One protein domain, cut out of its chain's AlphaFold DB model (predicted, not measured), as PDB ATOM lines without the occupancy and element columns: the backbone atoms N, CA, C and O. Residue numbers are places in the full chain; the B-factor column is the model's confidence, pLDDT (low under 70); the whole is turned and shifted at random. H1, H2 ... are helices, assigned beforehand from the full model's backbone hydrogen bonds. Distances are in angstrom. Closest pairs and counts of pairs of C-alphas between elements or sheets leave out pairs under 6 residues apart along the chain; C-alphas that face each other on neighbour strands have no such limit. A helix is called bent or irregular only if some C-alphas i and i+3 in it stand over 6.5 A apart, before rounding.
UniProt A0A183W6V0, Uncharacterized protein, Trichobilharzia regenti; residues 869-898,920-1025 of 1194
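What this domain is: This is residues 869 to 898 and 920 to 1025 of the 1194 residues of an uncharacterized protein of Trichobilharzia regenti (UniProt A0A183W6V0). Three long helices, H4, H5 and H6, pack side by side in an up-and-down bundle, their centres making a triangle. The shorter H2 packs on H5, small H1 lies near H2 and H4, H3 makes a corner with H4, and residues 1010 to 1017 and 1019 to 1025, with most of H7, stick out past the end of H6. The printed part has 136 residues with seven named helices, H1 to H7 in chain order, and no named strand; the class is all helix. It is only just loose, close to compact, with a radius of gyration of the C-alphas of 17.4 A, and its elongated outline spans 61 by 32 by 25 A.

How they stand to each other: H1, residues 869 to 873, is close but not clearly touching H2, residues 880 to 888; their closest C-alphas, of Ala 871 and Ile 887, are 7.4 A apart. H2 touches residues 962 to 970 alone of H5, residues 960 to 978, at a shallow tilt of 30 degrees, the same way; the closest C-alphas, of Pro 880 and Leu 966, are 5.4 A apart. H3, residues 929 to 933, and H4, residues 935 to 957, touch only at the corner, with the C-alphas of Ser 931 and Leu 938 closest at 5.0 A. H1 is also close but not clearly touching H4, at 7.2 A between the C-alphas of Ser 872 and Arg 949. H4 and H5 form a helical hairpin at a shallow tilt of 3 degrees, opposite ways, their closest C-alphas, of Ser 950 and Ala 963, 4.4 A apart. H5 and H6, residues 985 to 1008, form another hairpin, at 26 degrees, with the C-alphas of Leu 964 and Phe 1001 closest at 5.7 A. H6 touches H4 the same way at 22 degrees, with residues 986 to 997 alone; the closest C-alphas, of Arg 940 and Val 987, are 5.9 A apart. H7, residues 1015 to 1022, is apart from H6. Each O i to N i+4 pair is within hydrogen-bond range in H1, H3, H5 and H6, against 3 of 5 in H2, 18 of 19 in H4 and 1 of 4 in H7, where 1 of 5 O i to N i+3 pairs is.

Where its parts are: H1 begins at C-alpha 869 (19.111, 30.865, -13.420). H2 is irregular, C-alphas 882 and 885 being 7.2 A apart. H4 measures 31.1 A, H5 27.0 A and H6 34.7 A. H7 ends at C-alpha 1022 (23.195, 42.537, 20.670).

The domain as a whole: Residues 899 to 919 are not printed; C-alphas 898 and 920 are 33.5 A apart across the cut. Of the links printed whole, none is long. Mean pLDDT of the printed part is 76.4; it is under 70 at residues 889 to 898, 929, 932, 980 and 1006 to 1025.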
ATOM      1  N   LEU A 869      18.532  32.097 -13.928       88.81
ATOM      2  CA  LEU A 869      19.111  30.865 -13.420       88.81
ATOM      3  C   LEU A 869      20.639  30.852 -13.591       88.81
ATOM      4  O   LEU A 869      21.361  30.573 -12.636       88.81
ATOM      5  N   ILE A 870      21.137  31.276 -14.755       89.56
ATOM      6  CA  ILE A 870      22.568  31.466 -15.022       89.56
ATOM      7  C   ILE A 870      23.146  32.533 -14.082       89.56
ATOM      8  O   ILE A 870      24.163  32.287 -13.438       89.56
ATOM      9  N   ALA A 871      22.480  33.680 -13.914       90.44
ATOM     10  CA  ALA A 871      22.923  34.712 -12.971       90.44
ATOM     11  C   ALA A 871      22.935  34.224 -11.507       90.44
ATOM     12  O   ALA A 871      23.775  34.648 -10.716       90.44
ATOM     13  N   SER A 872      22.031  33.309 -11.147       90.44
ATOM     14  CA  SER A 872      21.972  32.694  -9.812       90.44
ATOM     15  C   SER A 872      23.080  31.666  -9.572       90.44
ATOM     16  O   SER A 872      23.420  31.409  -8.420       90.44
ATOM     17  N   SER A 873      23.649  31.095 -10.640       89.06
ATOM     18  CA  SER A 873      24.771  30.148 -10.568       89.06
ATOM     19  C   SER A 873      26.127  30.809 -10.302       89.06
ATOM     20  O   SER A 873      27.085  30.127  -9.940       89.06
ATOM     21  N   LEU A 874      26.219  32.133 -10.481       90.31
ATOM     22  CA  LEU A 874      27.445  32.891 -10.247       90.31
ATOM     23  C   LEU A 874      27.859  32.823  -8.773       90.31
ATOM     24  O   LEU A 874      27.014  32.750  -7.877       90.31
ATOM     25  N   SER A 875      29.161  32.899  -8.508       87.06
ATOM     26  CA  SER A 875      29.650  32.989  -7.132       87.06
ATOM     27  C   SER A 875      29.233  34.314  -6.492       87.06
ATOM     28  O   SER A 875      29.226  35.360  -7.140       87.06
ATOM     29  N   GLU A 876      28.909  34.281  -5.201       86.25
ATOM     30  CA  GLU A 876      28.556  35.458  -4.405       86.25
ATOM     31  C   GLU A 876      29.720  36.457  -4.236       86.25
ATOM     32  O   GLU A 876      29.515  37.536  -3.684       86.25
ATOM     33  N   THR A 877      30.933  36.115  -4.689       85.00
ATOM     34  CA  THR A 877      32.131  36.973  -4.647       85.00
ATOM     35  C   THR A 877      32.418  37.716  -5.952       85.00
ATOM     36  O   THR A 877      33.404  38.446  -6.015       85.00
ATOM     37  N   ILE A 878      31.610  37.526  -6.999       85.88
ATOM     38  CA  ILE A 878      31.749  38.253  -8.270       85.88
ATOM     39  C   ILE A 878      31.015  39.592  -8.152       85.88
ATOM     40  O   ILE A 878      29.867  39.629  -7.707       85.88
ATOM     41  N   ASP A 879      31.661  40.684  -8.566       85.56
ATOM     42  CA  ASP A 879      31.070  42.026  -8.525       85.56
ATOM     43  C   ASP A 879      29.874  42.144  -9.500       85.56
ATOM     44  O   ASP A 879      30.038  41.916 -10.707       85.56
ATOM     45  N   PRO A 880      28.670  42.512  -9.012       88.94
ATOM     46  CA  PRO A 880      27.492  42.744  -9.846       88.94
ATOM     47  C   PRO A 880      27.686  43.715 -11.010       88.94
ATOM     48  O   PRO A 880      27.040  43.528 -12.045       88.94
ATOM     49  N   ASP A 881      28.576  44.703 -10.892       84.56
ATOM     50  CA  ASP A 881      28.841  45.663 -11.973       84.56
ATOM     51  C   ASP A 881      29.352  44.987 -13.256       84.56
ATOM     52  O   ASP A 881      29.067  45.445 -14.368       84.56
ATOM     53  N   VAL A 882      30.064  43.863 -13.123       84.00
ATOM     54  CA  VAL A 882      30.692  43.165 -14.253       84.00
ATOM     55  C   VAL A 882      29.661  42.392 -15.081       84.00
ATOM     56  O   VAL A 882      29.751  42.362 -16.313       84.00
ATOM     57  N   TYR A 883      28.657  41.789 -14.435       87.19
ATOM     58  CA  TYR A 883      27.738  40.861 -15.101       87.19
ATOM     59  C   TYR A 883      26.324  41.405 -15.318       87.19
ATOM     60  O   TYR A 883      25.664  40.985 -16.270       87.19
ATOM     61  N   MET A 884      25.835  42.338 -14.492       86.88
ATOM     62  CA  MET A 884      24.429  42.765 -14.541       86.88
ATOM     63  C   MET A 884      24.052  43.364 -15.894       86.88
ATOM     64  O   MET A 884      23.065  42.953 -16.506       86.88
ATOM     65  N   ASN A 885      24.881  44.273 -16.405       81.25
ATOM     66  CA  ASN A 885      24.641  44.880 -17.708       81.25
ATOM     67  C   ASN A 885      24.814  43.874 -18.849       81.25
ATOM     68  O   ASN A 885      24.104  43.974 -19.833       81.25
ATOM     69  N   GLN A 886      25.694  42.879 -18.729       82.75
ATOM     70  CA  GLN A 886      25.936  41.908 -19.805       82.75
ATOM     71  C   GLN A 886      24.825  40.853 -19.916       82.75
ATOM     72  O   GLN A 886      24.464  40.446 -21.018       82.75
ATOM     73  N   ILE A 887      24.259  40.418 -18.786       85.50
ATOM     74  CA  ILE A 887      23.199  39.398 -18.750       85.50
ATOM     75  C   ILE A 887      21.821  40.020 -19.027       85.50
ATOM     76  O   ILE A 887      20.976  39.409 -19.694       85.50
ATOM     77  N   PHE A 888      21.583  41.239 -18.533       82.06
ATOM     78  CA  PHE A 888      20.260  41.868 -18.545       82.06
ATOM     79  C   PHE A 888      20.126  43.077 -19.486       82.06
ATOM     80  O   PHE A 888      19.021  43.604 -19.598       82.06
ATOM     81  N   SER A 889      21.165  43.496 -20.229       68.25
ATOM     82  CA  SER A 889      20.963  44.420 -21.357       68.25
ATOM     83  C   SER A 889      20.179  43.707 -22.461       68.25
ATOM     84  O   SER A 889      20.676  42.754 -23.065       68.25
ATOM     85  N   LEU A 890      18.942  44.127 -22.719       57.81
ATOM     86  CA  LEU A 890      18.102  43.556 -23.773       57.81
ATOM     87  C   LEU A 890      18.176  44.401 -25.056       57.81
ATOM     88  O   LEU A 890      17.641  45.513 -25.069       57.81
ATOM     89  N   PRO A 891      18.711  43.881 -26.171       53.84
ATOM     90  CA  PRO A 891      18.215  44.269 -27.481       53.84
ATOM     91  C   PRO A 891      16.824  43.648 -27.691       53.84
ATOM     92  O   PRO A 891      16.592  42.475 -27.393       53.84
ATOM     93  N   TRP A 892      15.873  44.453 -28.168       46.94
ATOM     94  CA  TRP A 892      14.524  43.989 -28.493       46.94
ATOM     95  C   TRP A 892      14.614  42.990 -29.647       46.94
ATOM     96  O   TRP A 892      15.225  43.274 -30.676       46.94
ATOM     97  N   ILE A 893      14.038  41.808 -29.442       47.34
ATOM     98  CA  ILE A 893      14.199  40.633 -30.299       47.34
ATOM     99  C   ILE A 893      13.624  40.926 -31.691       47.34
ATOM    100  O   ILE A 893      12.411  40.922 -31.892       47.34
ATOM    101  N   THR A 894      14.493  41.139 -32.676       42.50
ATOM    102  CA  THR A 894      14.145  41.046 -34.098       42.50
ATOM    103  C   THR A 894      14.950  39.920 -34.729       42.50
ATOM    104  O   THR A 894      16.001  40.174 -35.306       42.50
ATOM    105  N   SER A 895      14.502  38.671 -34.599       41.88
ATOM    106  CA  SER A 895      14.583  37.661 -35.670       41.88
ATOM    107  C   SER A 895      14.188  36.265 -35.190       41.88
ATOM    108  O   SER A 895      14.220  35.934 -34.009       41.88
ATOM    109  N   SER A 896      13.750  35.487 -36.176       43.28
ATOM    110  CA  SER A 896      13.326  34.098 -36.132       43.28
ATOM    111  C   SER A 896      14.455  33.166 -35.691       43.28
ATOM    112  O   SER A 896      15.322  32.824 -36.498       43.28
ATOM    113  N   GLU A 897      14.407  32.672 -34.458       50.28
ATOM    114  CA  GLU A 897      14.941  31.331 -34.233       50.28
ATOM    115  C   GLU A 897      14.165  30.379 -35.156       50.28
ATOM    116  O   GLU A 897      12.930  30.365 -35.138       50.28
ATOM    117  N   LEU A 898      14.874  29.628 -36.007       47.97
ATOM    118  CA  LEU A 898      14.296  28.407 -36.559       47.97
ATOM    119  C   LEU A 898      13.912  27.548 -35.354       47.97
ATOM    120  O   LEU A 898      14.750  27.363 -34.472       47.97
ATOM    121  N   THR A 920      16.930  26.897  -4.112       84.44
ATOM    122  CA  THR A 920      17.386  27.983  -3.235       84.44
ATOM    123  C   THR A 920      16.543  29.255  -3.329       84.44
ATOM    124  O   THR A 920      16.744  30.153  -2.514       84.44
ATOM    125  N   PHE A 921      15.594  29.319  -4.270       86.75
ATOM    126  CA  PHE A 921      14.748  30.484  -4.531       86.75
ATOM    127  C   PHE A 921      13.268  30.118  -4.406       86.75
ATOM    128  O   PHE A 921      12.864  29.006  -4.752       86.75
ATOM    129  N   THR A 922      12.443  31.047  -3.918       83.62
ATOM    130  CA  THR A 922      10.996  30.792  -3.762       83.62
ATOM    131  C   THR A 922      10.212  31.049  -5.047       83.62
ATOM    132  O   THR A 922       9.128  30.498  -5.242       83.62
ATOM    133  N   ILE A 923      10.782  31.855  -5.942       84.81
ATOM    134  CA  ILE A 923      10.242  32.157  -7.267       84.81
ATOM    135  C   ILE A 923      10.808  31.221  -8.337       84.81
ATOM    136  O   ILE A 923      11.938  30.747  -8.227       84.81
ATOM    137  N   SER A 924      10.058  31.009  -9.420       83.69
ATOM    138  CA  SER A 924      10.601  30.350 -10.614       83.69
ATOM    139  C   SER A 924      11.698  31.214 -11.237       83.69
ATOM    140  O   SER A 924      11.459  32.372 -11.582       83.69
ATOM    141  N   LEU A 925      12.892  30.643 -11.393       84.50
ATOM    142  CA  LEU A 925      14.016  31.265 -12.095       84.50
ATOM    143  C   LEU A 925      13.935  31.064 -13.611       84.50
ATOM    144  O   LEU A 925      14.635  31.749 -14.358       84.50
ATOM    145  N   LEU A 926      13.102  30.129 -14.071       83.81
ATOM    146  CA  LEU A 926      12.802  29.964 -15.487       83.81
ATOM    147  C   LEU A 926      11.822  31.060 -15.914       83.81
ATOM    148  O   LEU A 926      10.713  31.144 -15.381       83.81
ATOM    149  N   LEU A 927      12.245  31.895 -16.862       80.50
ATOM    150  CA  LEU A 927      11.392  32.919 -17.454       80.50
ATOM    151  C   LEU A 927      10.521  32.293 -18.541       80.50
ATOM    152  O   LEU A 927      11.037  31.643 -19.443       80.50
ATOM    153  N   ASP A 928       9.217  32.548 -18.503       78.31
ATOM    154  CA  ASP A 928       8.333  32.201 -19.615       78.31
ATOM    155  C   ASP A 928       8.518  33.175 -20.785       78.31
ATOM    156  O   ASP A 928       8.858  34.349 -20.600       78.31
ATOM    157  N   TRP A 929       8.213  32.728 -22.005       69.56
ATOM    158  CA  TRP A 929       8.308  33.573 -23.203       69.56
ATOM    159  C   TRP A 929       7.439  34.835 -23.116       69.56
ATOM    160  O   TRP A 929       7.823  35.904 -23.592       69.56
ATOM    161  N   GLU A 930       6.278  34.742 -22.465       70.94
ATOM    162  CA  GLU A 930       5.437  35.907 -22.188       70.94
ATOM    163  C   GLU A 930       6.136  36.913 -21.273       70.94
ATOM    164  O   GLU A 930       5.991  38.110 -21.477       70.94
ATOM    165  N   SER A 931       6.928  36.448 -20.306       72.50
ATOM    166  CA  SER A 931       7.656  37.310 -19.371       72.50
ATOM    167  C   SER A 931       8.847  38.011 -20.024       72.50
ATOM    168  O   SER A 931       9.178  39.116 -19.626       72.50
ATOM    169  N   LEU A 932       9.480  37.422 -21.045       69.75
ATOM    170  CA  LEU A 932      10.523  38.104 -21.835       69.75
ATOM    171  C   LEU A 932       9.956  39.203 -22.741       69.75
ATOM    172  O   LEU A 932      10.628  40.205 -22.980       69.75
ATOM    173  N   ASN A 933       8.736  39.013 -23.247       71.56
ATOM    174  CA  ASN A 933       8.081  39.968 -24.143       71.56
ATOM    175  C   ASN A 933       7.242  41.015 -23.397       71.56
ATOM    176  O   ASN A 933       7.004  42.099 -23.930       71.56
ATOM    177  N   ASP A 934       6.803  40.707 -22.174       78.94
ATOM    178  CA  ASP A 934       6.068  41.618 -21.306       78.94
ATOM    179  C   ASP A 934       6.986  42.202 -20.211       78.94
ATOM    180  O   ASP A 934       7.288  41.539 -19.211       78.94
ATOM    181  N   PRO A 935       7.393  43.475 -20.346       78.56
ATOM    182  CA  PRO A 935       8.275  44.141 -19.392       78.56
ATOM    183  C   PRO A 935       7.678  44.197 -17.979       78.56
ATOM    184  O   PRO A 935       8.433  44.179 -17.010       78.56
ATOM    185  N   LEU A 936       6.348  44.252 -17.836       82.50
ATOM    186  CA  LEU A 936       5.688  44.332 -16.530       82.50
ATOM    187  C   LEU A 936       5.769  42.993 -15.790       82.50
ATOM    188  O   LEU A 936       6.128  42.971 -14.610       82.50
ATOM    189  N   LYS A 937       5.528  41.871 -16.482       82.94
ATOM    190  CA  LYS A 937       5.734  40.522 -15.924       82.94
ATOM    191  C   LYS A 937       7.197  40.279 -15.560       82.94
ATOM    192  O   LYS A 937       7.466  39.765 -14.472       82.94
ATOM    193  N   LEU A 938       8.136  40.716 -16.408       83.25
ATOM    194  CA  LEU A 938       9.569  40.605 -16.127       83.25
ATOM    195  C   LEU A 938       9.947  41.295 -14.816       83.25
ATOM    196  O   LEU A 938      10.646  40.707 -13.997       83.25
ATOM    197  N   ILE A 939       9.457  42.518 -14.583       86.06
ATOM    198  CA  ILE A 939       9.759  43.279 -13.361       86.06
ATOM    199  C   ILE A 939       9.272  42.545 -12.113       86.06
ATOM    200  O   ILE A 939       9.966  42.557 -11.096       86.06
ATOM    201  N   ARG A 940       8.111  41.883 -12.166       87.38
ATOM    202  CA  ARG A 940       7.590  41.121 -11.020       87.38
ATOM    203  C   ARG A 940       8.547  40.002 -10.631       87.38
ATOM    204  O   ARG A 940       8.944  39.935  -9.474       87.38
ATOM    205  N   VAL A 941       8.973  39.175 -11.583       87.50
ATOM    206  CA  VAL A 941       9.904  38.067 -11.309       87.50
ATOM    207  C   VAL A 941      11.291  38.600 -10.934       87.50
ATOM    208  O   VAL A 941      11.876  38.183  -9.938       87.50
ATOM    209  N   PHE A 942      11.793  39.585 -11.679       89.19
ATOM    210  CA  PHE A 942      13.135  40.134 -11.494       89.19
ATOM    211  C   PHE A 942      13.306  40.869 -10.160       89.19
ATOM    212  O   PHE A 942      14.330  40.716  -9.504       89.19
ATOM    213  N   SER A 943      12.303  41.623  -9.706       89.38
ATOM    214  CA  SER A 943      12.354  42.315  -8.409       89.38
ATOM    215  C   SER A 943      12.407  41.348  -7.223       89.38
ATOM    216  O   SER A 943      13.193  41.568  -6.303       89.38
ATOM    217  N   HIS A 944      11.635  40.258  -7.258       90.25
ATOM    218  CA  HIS A 944      11.711  39.206  -6.241       90.25
ATOM    219  C   HIS A 944      13.068  38.500  -6.284       90.25
ATOM    220  O   HIS A 944      13.690  38.309  -5.240       90.25
ATOM    221  N   TRP A 945      13.575  38.206  -7.486       93.94
ATOM    222  CA  TRP A 945      14.901  37.622  -7.665       93.94
ATOM    223  C   TRP A 945      16.006  38.503  -7.071       93.94
ATOM    224  O   TRP A 945      16.845  38.007  -6.327       93.94
ATOM    225  N   LEU A 946      15.990  39.813  -7.342       93.31
ATOM    226  CA  LEU A 946      16.965  40.769  -6.805       93.31
ATOM    227  C   LEU A 946      16.966  40.791  -5.270       93.31
ATOM    228  O   LEU A 946      18.030  40.852  -4.650       93.31
ATOM    229  N   ILE A 947      15.785  40.722  -4.648       91.44
ATOM    230  CA  ILE A 947      15.641  40.674  -3.187       91.44
ATOM    231  C   ILE A 947      16.226  39.371  -2.626       91.44
ATOM    232  O   ILE A 947      17.025  39.414  -1.693       91.44
ATOM    233  N   GLU A 948      15.876  38.218  -3.197       92.38
ATOM    234  CA  GLU A 948      16.381  36.924  -2.720       92.38
ATOM    235  C   GLU A 948      17.882  36.763  -2.968       92.38
ATOM    236  O   GLU A 948      18.620  36.348  -2.073       92.38
ATOM    237  N   ARG A 949      18.364  37.155  -4.151       92.44
ATOM    238  CA  ARG A 949      19.777  37.044  -4.521       92.44
ATOM    239  C   ARG A 949      20.664  37.972  -3.695       92.44
ATOM    240  O   ARG A 949      21.736  37.549  -3.274       92.44
ATOM    241  N   SER A 950      20.231  39.201  -3.409       91.81
ATOM    242  CA  SER A 950      20.982  40.110  -2.524       91.81
ATOM    243  C   SER A 950      21.064  39.579  -1.090       91.81
ATOM    244  O   SER A 950      22.141  39.586  -0.494       91.81
ATOM    245  N   ALA A 951      19.971  39.023  -0.555       88.44
ATOM    246  CA  ALA A 951      19.985  38.346   0.741       88.44
ATOM    247  C   ALA A 951      20.886  37.096   0.742       88.44
ATOM    248  O   ALA A 951      21.577  36.820   1.727       88.44
ATOM    249  N   GLN A 952      20.914  36.342  -0.359       88.81
ATOM    250  CA  GLN A 952      21.785  35.179  -0.525       88.81
ATOM    251  C   GLN A 952      23.271  35.569  -0.539       88.81
ATOM    252  O   GLN A 952      24.048  34.943   0.179       88.81
ATOM    253  N   ILE A 953      23.652  36.614  -1.285       88.50
ATOM    254  CA  ILE A 953      25.027  37.142  -1.313       88.50
ATOM    255  C   ILE A 953      25.460  37.542   0.100       88.50
ATOM    256  O   ILE A 953      26.429  37.000   0.624       88.50
ATOM    257  N   ASP A 954      24.686  38.395   0.770       87.62
ATOM    258  CA  ASP A 954      25.000  38.852   2.127       87.62
ATOM    259  C   ASP A 954      25.100  37.695   3.137       87.62
ATOM    260  O   ASP A 954      26.039  37.620   3.930       87.62
ATOM    261  N   SER A 955      24.170  36.737   3.083       84.12
ATOM    262  CA  SER A 955      24.143  35.621   4.036       84.12
ATOM    263  C   SER A 955      25.264  34.595   3.838       84.12
ATOM    264  O   SER A 955      25.680  33.977   4.825       84.12
ATOM    265  N   ARG A 956      25.746  34.400   2.602       82.94
ATOM    266  CA  ARG A 956      26.767  33.395   2.264       82.94
ATOM    267  C   ARG A 956      28.186  33.952   2.210       82.94
ATOM    268  O   ARG A 956      29.089  33.272   2.686       82.94
ATOM    269  N   SER A 957      28.391  35.148   1.654       81.31
ATOM    270  CA  SER A 957      29.724  35.760   1.521       81.31
ATOM    271  C   SER A 957      29.998  36.866   2.540       81.31
ATOM    272  O   SER A 957      31.160  37.161   2.809       81.31
ATOM    273  N   GLY A 958      28.960  37.470   3.131       75.31
ATOM    274  CA  GLY A 958      29.109  38.640   4.006       75.31
ATOM    275  C   GLY A 958      29.467  39.931   3.259       75.31
ATOM    276  O   GLY A 958      29.826  40.914   3.903       75.31
ATOM    277  N   LEU A 959      29.393  39.937   1.921       81.62
ATOM    278  CA  LEU A 959      29.677  41.100   1.072       81.62
ATOM    279  C   LEU A 959      28.420  41.962   0.898       81.62
ATOM    280  O   LEU A 959      27.735  41.927  -0.129       81.62
ATOM    281  N   THR A 960      28.088  42.730   1.934       83.75
ATOM    282  CA  THR A 960      26.893  43.587   1.964       83.75
ATOM    283  C   THR A 960      26.925  44.690   0.896       83.75
ATOM    284  O   THR A 960      25.888  45.088   0.371       83.75
ATOM    285  N   ASP A 961      28.110  45.182   0.546       81.75
ATOM    286  CA  ASP A 961      28.345  46.148  -0.531       81.75
ATOM    287  C   ASP A 961      28.006  45.564  -1.904       81.75
ATOM    288  O   ASP A 961      27.346  46.238  -2.692       81.75
ATOM    289  N   TYR A 962      28.348  44.299  -2.164       88.19
ATOM    290  CA  TYR A 962      27.991  43.617  -3.413       88.19
ATOM    291  C   TYR A 962      26.479  43.363  -3.471       88.19
ATOM    292  O   TYR A 962      25.835  43.641  -4.483       88.19
ATOM    293  N   ALA A 963      25.872  42.922  -2.365       88.44
ATOM    294  CA  ALA A 963      24.418  42.776  -2.265       88.44
ATOM    295  C   ALA A 963      23.680  44.108  -2.522       88.44
ATOM    296  O   ALA A 963      22.679  44.144  -3.245       88.44
ATOM    297  N   LEU A 964      24.196  45.214  -1.978       87.62
ATOM    298  CA  LEU A 964      23.671  46.556  -2.222       87.62
ATOM    299  C   LEU A 964      23.891  47.006  -3.674       87.62
ATOM    300  O   LEU A 964      22.984  47.599  -4.263       87.62
ATOM    301  N   ASN A 965      25.057  46.721  -4.259       88.94
ATOM    302  CA  ASN A 965      25.369  47.073  -5.643       88.94
ATOM    303  C   ASN A 965      24.391  46.393  -6.614       88.94
ATOM    304  O   ASN A 965      23.763  47.058  -7.442       88.94
ATOM    305  N   LEU A 966      24.138  45.094  -6.409       91.62
ATOM    306  CA  LEU A 966      23.138  44.328  -7.155       91.62
ATOM    307  C   LEU A 966      21.752  44.990  -7.105       91.62
ATOM    308  O   LEU A 966      21.097  45.148  -8.138       91.62
ATOM    309  N   LEU A 967      21.304  45.403  -5.914       90.12
ATOM    310  CA  LEU A 967      20.012  46.070  -5.736       90.12
ATOM    311  C   LEU A 967      19.968  47.442  -6.412       90.12
ATOM    312  O   LEU A 967      18.937  47.801  -6.982       90.12
ATOM    313  N   CYS A 968      21.052  48.215  -6.360       87.44
ATOM    314  CA  CYS A 968      21.143  49.513  -7.023       87.44
ATOM    315  C   CYS A 968      21.031  49.368  -8.547       87.44
ATOM    316  O   CYS A 968      20.132  49.969  -9.136       87.44
ATOM    317  N   LEU A 969      21.865  48.521  -9.156       87.44
ATOM    318  CA  LEU A 969      21.854  48.251 -10.599       87.44
ATOM    319  C   LEU A 969      20.513  47.670 -11.057       87.44
ATOM    320  O   LEU A 969      19.911  48.156 -12.013       87.44
ATOM    321  N   GLY A 970      19.999  46.673 -10.333       86.81
ATOM    322  CA  GLY A 970      18.713  46.050 -10.630       86.81
ATOM    323  C   GLY A 970      17.540  47.027 -10.530       86.81
ATOM    324  O   GLY A 970      16.664  47.023 -11.393       86.81
ATOM    325  N   THR A 971      17.548  47.927  -9.536       86.88
ATOM    326  CA  THR A 971      16.530  48.988  -9.425       86.88
ATOM    327  C   THR A 971      16.578  49.920 -10.633       86.88
ATOM    328  O   THR A 971      15.522  50.254 -11.165       86.88
ATOM    329  N   CYS A 972      17.772  50.310 -11.091       85.69
ATOM    330  CA  CYS A 972      17.918  51.137 -12.288       85.69
ATOM    331  C   CYS A 972      17.322  50.440 -13.517       85.69
ATOM    332  O   CYS A 972      16.485  51.037 -14.186       85.69
ATOM    333  N   ILE A 973      17.658  49.167 -13.757       85.06
ATOM    334  CA  ILE A 973      17.102  48.379 -14.871       85.06
ATOM    335  C   ILE A 973      15.568  48.318 -14.792       85.06
ATOM    336  O   ILE A 973      14.886  48.579 -15.783       85.06
ATOM    337  N   CYS A 974      15.000  48.031 -13.614       85.31
ATOM    338  CA  CYS A 974      13.548  48.031 -13.423       85.31
ATOM    339  C   CYS A 974      12.920  49.397 -13.735       85.31
ATOM    340  O   CYS A 974      11.889  49.457 -14.401       85.31
ATOM    341  N   GLU A 975      13.526  50.494 -13.276       83.69
ATOM    342  CA  GLU A 975      13.030  51.846 -13.542       83.69
ATOM    343  C   GLU A 975      13.093  52.189 -15.036       83.69
ATOM    344  O   GLU A 975      12.159  52.797 -15.554       83.69
ATOM    345  N   GLU A 976      14.129  51.750 -15.755       83.06
ATOM    346  CA  GLU A 976      14.228  51.934 -17.205       83.06
ATOM    347  C   GLU A 976      13.168  51.154 -17.983       83.06
ATOM    348  O   GLU A 976      12.565  51.705 -18.905       83.06
ATOM    349  N   LEU A 977      12.878  49.913 -17.584       80.12
ATOM    350  CA  LEU A 977      11.865  49.073 -18.234       80.12
ATOM    351  C   LEU A 977      10.444  49.648 -18.121       80.12
ATOM    352  O   LEU A 977       9.610  49.401 -19.004       80.12
ATOM    353  N   VAL A 978      10.180  50.421 -17.064       82.69
ATOM    354  CA  VAL A 978       8.888  51.057 -16.764       82.69
ATOM    355  C   VAL A 978       8.719  52.427 -17.430       82.69
ATOM    356  O   VAL A 978       7.583  52.881 -17.596       82.69
ATOM    357  N   LYS A 979       9.807  53.100 -17.837       80.88
ATOM    358  CA  LYS A 979       9.746  54.445 -18.445       80.88
ATOM    359  C   LYS A 979       8.734  54.468 -19.604       80.88
ATOM    360  O   LYS A 979       8.921  53.808 -20.622       80.88
ATOM    361  N   GLY A 980       7.666  55.256 -19.447       68.94
ATOM    362  CA  GLY A 980       6.648  55.483 -20.480       68.94
ATOM    363  C   GLY A 980       5.532  54.432 -20.593       68.94
ATOM    364  O   GLY A 980       4.810  54.467 -21.586       68.94
ATOM    365  N   LYS A 981       5.370  53.519 -19.622       77.12
ATOM    366  CA  LYS A 981       4.304  52.492 -19.609       77.12
ATOM    367  C   LYS A 981       3.317  52.702 -18.455       77.12
ATOM    368  O   LYS A 981       3.705  53.180 -17.391       77.12
ATOM    369  N   GLU A 982       2.053  52.326 -18.657       77.50
ATOM    370  CA  GLU A 982       1.067  52.252 -17.569       77.50
ATOM    371  C   GLU A 982       1.399  51.069 -16.647       77.50
ATOM    372  O   GLU A 982       1.674  49.967 -17.116       77.50
ATOM    373  N   ILE A 983       1.421  51.317 -15.335       81.88
ATOM    374  CA  ILE A 983       1.863  50.359 -14.314       81.88
ATOM    375  C   ILE A 983       0.638  49.871 -13.544       81.88
ATOM    376  O   ILE A 983      -0.132  50.687 -13.036       81.88
ATOM    377  N   ASP A 984       0.485  48.558 -13.407       83.38
ATOM    378  CA  ASP A 984      -0.521  47.974 -12.518       83.38
ATOM    379  C   ASP A 984      -0.102  48.027 -11.032       83.38
ATOM    380  O   ASP A 984       1.057  48.268 -10.676       83.38
ATOM    381  N   GLU A 985      -1.058  47.815 -10.123       82.31
ATOM    382  CA  GLU A 985      -0.778  47.885  -8.681       82.31
ATOM    383  C   GLU A 985       0.179  46.782  -8.194       82.31
ATOM    384  O   GLU A 985       0.920  46.997  -7.237       82.31
ATOM    385  N   GLU A 986       0.247  45.627  -8.860       81.94
ATOM    386  CA  GLU A 986       1.148  44.536  -8.463       81.94
ATOM    387  C   GLU A 986       2.617  44.881  -8.740       81.94
ATOM    388  O   GLU A 986       3.471  44.715  -7.865       81.94
ATOM    389  N   VAL A 987       2.929  45.434  -9.917       84.44
ATOM    390  CA  VAL A 987       4.274  45.927 -10.259       84.44
ATOM    391  C   VAL A 987       4.671  47.074  -9.334       84.44
ATOM    392  O   VAL A 987       5.809  47.131  -8.863       84.44
ATOM    393  N   LYS A 988       3.730  47.965  -9.005       83.38
ATOM    394  CA  LYS A 988       3.966  49.052  -8.048       83.38
ATOM    395  C   LYS A 988       4.313  48.520  -6.655       83.38
ATOM    396  O   LYS A 988       5.272  49.003  -6.051       83.38
ATOM    397  N   MET A 989       3.615  47.492  -6.175       83.62
ATOM    398  CA  MET A 989       3.951  46.816  -4.915       83.62
ATOM    399  C   MET A 989       5.332  46.148  -4.964       83.62
ATOM    400  O   MET A 989       6.108  46.290  -4.018       83.62
ATOM    401  N   CYS A 990       5.686  45.492  -6.072       85.69
ATOM    402  CA  CYS A 990       7.005  44.882  -6.265       85.69
ATOM    403  C   CYS A 990       8.143  45.916  -6.184       85.69
ATOM    404  O   CYS A 990       9.120  45.727  -5.456       85.69
ATOM    405  N   LEU A 991       7.998  47.051  -6.877       85.31
ATOM    406  CA  LEU A 991       8.980  48.140  -6.852       85.31
ATOM    407  C   LEU A 991       9.095  48.786  -5.465       85.31
ATOM    408  O   LEU A 991      10.198  49.134  -5.041       85.31
ATOM    409  N   MET A 992       7.984  48.930  -4.737       81.31
ATOM    410  CA  MET A 992       7.996  49.438  -3.359       81.31
ATOM    411  C   MET A 992       8.750  48.494  -2.415       81.31
ATOM    412  O   MET A 992       9.562  48.959  -1.608       81.31
ATOM    413  N   SER A 993       8.547  47.181  -2.553       83.88
ATOM    414  CA  SER A 993       9.293  46.157  -1.810       83.88
ATOM    415  C   SER A 993      10.788  46.195  -2.130       83.88
ATOM    416  O   SER A 993      11.603  46.250  -1.211       83.88
ATOM    417  N   LEU A 994      11.162  46.275  -3.413       85.75
ATOM    418  CA  LEU A 994      12.561  46.387  -3.841       85.75
ATOM    419  C   LEU A 994      13.231  47.645  -3.266       85.75
ATOM    420  O   LEU A 994      14.315  47.569  -2.686       85.75
ATOM    421  N   LYS A 995      12.558  48.802  -3.339       82.56
ATOM    422  CA  LYS A 995      13.050  50.063  -2.759       82.56
ATOM    423  C   LYS A 995      13.190  49.989  -1.243       82.56
ATOM    424  O   LYS A 995      14.083  50.621  -0.686       82.56
ATOM    425  N   LYS A 996      12.308  49.263  -0.551       82.75
ATOM    426  CA  LYS A 996      12.422  49.024   0.895       82.75
ATOM    427  C   LYS A 996      13.668  48.197   1.222       82.75
ATOM    428  O   LYS A 996      14.481  48.648   2.015       82.75
ATOM    429  N   VAL A 997      13.860  47.054   0.566       82.88
ATOM    430  CA  VAL A 997      15.019  46.175   0.809       82.88
ATOM    431  C   VAL A 997      16.337  46.873   0.465       82.88
ATOM    432  O   VAL A 997      17.287  46.803   1.239       82.88
ATOM    433  N   ARG A 998      16.386  47.628  -0.640       83.94
ATOM    434  CA  ARG A 998      17.547  48.458  -0.992       83.94
ATOM    435  C   ARG A 998      17.912  49.445   0.119       83.94
ATOM    436  O   ARG A 998      19.086  49.561   0.443       83.94
ATOM    437  N   ARG A 999      16.931  50.136   0.708       74.81
ATOM    438  CA  ARG A 999      17.156  51.057   1.839       74.81
ATOM    439  C   ARG A 999      17.733  50.331   3.051       74.81
ATOM    440  O   ARG A 999      18.735  50.769   3.601       74.81
ATOM    441  N   ASP A1000      17.155  49.188   3.404       78.19
ATOM    442  CA  ASP A1000      17.639  48.374   4.520       78.19
ATOM    443  C   ASP A1000      19.117  47.961   4.328       78.19
ATOM    444  O   ASP A1000      19.900  48.009   5.274       78.19
ATOM    445  N   PHE A1001      19.524  47.631   3.096       80.44
ATOM    446  CA  PHE A1001      20.920  47.334   2.756       80.44
ATOM    447  C   PHE A1001      21.833  48.569   2.766       80.44
ATOM    448  O   PHE A1001      23.001  48.448   3.131       80.44
ATOM    449  N   ILE A1002      21.329  49.757   2.405       75.81
ATOM    450  CA  ILE A1002      22.075  51.022   2.543       75.81
ATOM    451  C   ILE A1002      22.410  51.259   4.017       75.81
ATOM    452  O   ILE A1002      23.573  51.507   4.337       75.81
ATOM    453  N   ASP A1003      21.417  51.152   4.902       70.81
ATOM    454  CA  ASP A1003      21.600  51.308   6.348       70.81
ATOM    455  C   ASP A1003      22.607  50.289   6.897       70.81
ATOM    456  O   ASP A1003      23.529  50.641   7.637       70.81
ATOM    457  N   LEU A1004      22.457  49.023   6.502       75.50
ATOM    458  CA  LEU A1004      23.338  47.939   6.917       75.50
ATOM    459  C   LEU A1004      24.788  48.175   6.474       75.50
ATOM    460  O   LEU A1004      25.702  48.087   7.294       75.50
ATOM    461  N   ALA A1005      25.004  48.544   5.209       72.94
ATOM    462  CA  ALA A1005      26.328  48.858   4.680       72.94
ATOM    463  C   ALA A1005      26.966  50.055   5.409       72.94
ATOM    464  O   ALA A1005      28.159  50.025   5.711       72.94
ATOM    465  N   HIS A1006      26.176  51.079   5.760       69.00
ATOM    466  CA  HIS A1006      26.652  52.211   6.565       69.00
ATOM    467  C   HIS A1006      27.099  51.787   7.967       69.00
ATOM    468  O   HIS A1006      28.052  52.358   8.497       69.00
ATOM    469  N   ILE A1007      26.441  50.797   8.573       68.38
ATOM    470  CA  ILE A1007      26.820  50.261   9.886       68.38
ATOM    471  C   ILE A1007      28.094  49.409   9.780       68.38
ATOM    472  O   ILE A1007      29.020  49.620  10.563       68.38
ATOM    473  N   ILE A1008      28.158  48.481   8.818       68.06
ATOM    474  CA  ILE A1008      29.253  47.500   8.674       68.06
ATOM    475  C   ILE A1008      30.559  48.161   8.225       68.06
ATOM    476  O   ILE A1008      31.612  47.909   8.808       68.06
ATOM    477  N   TYR A1009      30.503  49.025   7.210       66.50
ATOM    478  CA  TYR A1009      31.696  49.620   6.600       66.50
ATOM    479  C   TYR A1009      32.098  50.965   7.222       66.50
ATOM    480  O   TYR A1009      33.017  51.638   6.740       66.50
ATOM    481  N   SER A1010      31.456  51.373   8.322       61.84
ATOM    482  CA  SER A1010      31.878  52.558   9.067       61.84
ATOM    483  C   SER A1010      33.238  52.330   9.726       61.84
ATOM    484  O   SER A1010      33.378  51.556  10.670       61.84
ATOM    485  N   LYS A1011      34.243  53.107   9.307       50.75
ATOM    486  CA  LYS A1011      35.585  53.138   9.926       50.75
ATOM    487  C   LYS A1011      35.590  53.634  11.384       50.75
ATOM    488  O   LYS A1011      36.644  53.665  12.011       50.75
ATOM    489  N   TYR A1012      34.444  54.070  11.908       48.69
ATOM    490  CA  TYR A1012      34.329  54.846  13.147       48.69
ATOM    491  C   TYR A1012      33.634  54.087  14.284       48.69
ATOM    492  O   TYR A1012      33.293  54.676  15.313       48.69
ATOM    493  N   ILE A1013      33.418  52.783  14.116       50.09
ATOM    494  CA  ILE A1013      32.860  51.895  15.138       50.09
ATOM    495  C   ILE A1013      33.815  50.717  15.327       50.09
ATOM    496  O   ILE A1013      34.162  50.040  14.364       50.09
ATOM    497  N   LEU A1014      34.248  50.458  16.569       42.38
ATOM    498  CA  LEU A1014      34.970  49.221  16.875       42.38
ATOM    499  C   LEU A1014      33.987  48.034  16.803       42.38
ATOM    500  O   LEU A1014      32.913  48.114  17.405       42.38
ATOM    501  N   PRO A1015      34.351  46.892  16.184       43.22
ATOM    502  CA  PRO A1015      33.480  45.711  16.091       43.22
ATOM    503  C   PRO A1015      32.936  45.223  17.449       43.22
ATOM    504  O   PRO A1015      31.871  44.617  17.529       43.22
ATOM    505  N   THR A1016      33.639  45.528  18.543       41.94
ATOM    506  CA  THR A1016      33.278  45.147  19.914       41.94
ATOM    507  C   THR A1016      32.060  45.881  20.483       41.94
ATOM    508  O   THR A1016      31.434  45.357  21.399       41.94
ATOM    509  N   THR A1017      31.693  47.069  19.986       47.91
ATOM    510  CA  THR A1017      30.535  47.820  20.518       47.91
ATOM    511  C   THR A1017      29.195  47.351  19.956       47.91
ATOM    512  O   THR A1017      28.204  47.402  20.671       47.91
ATOM    513  N   ILE A1018      29.164  46.830  18.724       48.16
ATOM    514  CA  ILE A1018      27.934  46.304  18.100       48.16
ATOM    515  C   ILE A1018      27.476  45.019  18.817       48.16
ATOM    516  O   ILE A1018      26.289  44.825  19.059       48.16
ATOM    517  N   ILE A1019      28.420  44.171  19.238       44.03
ATOM    518  CA  ILE A1019      28.135  42.893  19.915       44.03
ATOM    519  C   ILE A1019      27.583  43.101  21.337       44.03
ATOM    520  O   ILE A1019      26.726  42.336  21.773       44.03
ATOM    521  N   ASN A1020      28.014  44.150  22.049       43.28
ATOM    522  CA  ASN A1020      27.523  44.423  23.405       43.28
ATOM    523  C   ASN A1020      26.045  44.848  23.426       43.28
ATOM    524  O   ASN A1020      25.323  44.439  24.333       43.28
ATOM    525  N   ASP A1021      25.571  45.583  22.417       43.44
ATOM    526  CA  ASP A1021      24.148  45.930  22.302       43.44
ATOM    527  C   ASP A1021      23.295  44.731  21.838       43.44
ATOM    528  O   ASP A1021      22.161  44.582  22.283       43.44
ATOM    529  N   ILE A1022      23.850  43.816  21.028       45.47
ATOM    530  CA  ILE A1022      23.195  42.537  20.670       45.47
ATOM    531  C   ILE A1022      23.080  41.608  21.895       45.47
ATOM    532  O   ILE A1022      22.109  40.867  22.036       45.47
ATOM    533  N   SER A1023      24.052  41.659  22.812       39.25
ATOM    534  CA  SER A1023      24.087  40.822  24.021       39.25
ATOM    535  C   SER A1023      23.121  41.246  25.135       39.25
ATOM    536  O   SER A1023      23.025  40.551  26.143       39.25
ATOM    537  N   GLY A1024      22.381  42.348  24.955       39.28
ATOM    538  CA  GLY A1024      21.341  42.775  25.895       39.28
ATOM    539  C   GLY A1024      20.162  41.801  26.006       39.28
ATOM    540  O   GLY A1024      19.530  41.763  27.057       39.28
ATOM    541  N   ASP A1025      19.923  40.973  24.979       35.84
ATOM    542  CA  ASP A1025      18.743  40.094  24.890       35.84
ATOM    543  C   ASP A1025      19.054  38.587  24.737       35.84
ATOM    544  O   ASP A1025      18.137  37.778  24.592       35.84
TER     545      ASP A1025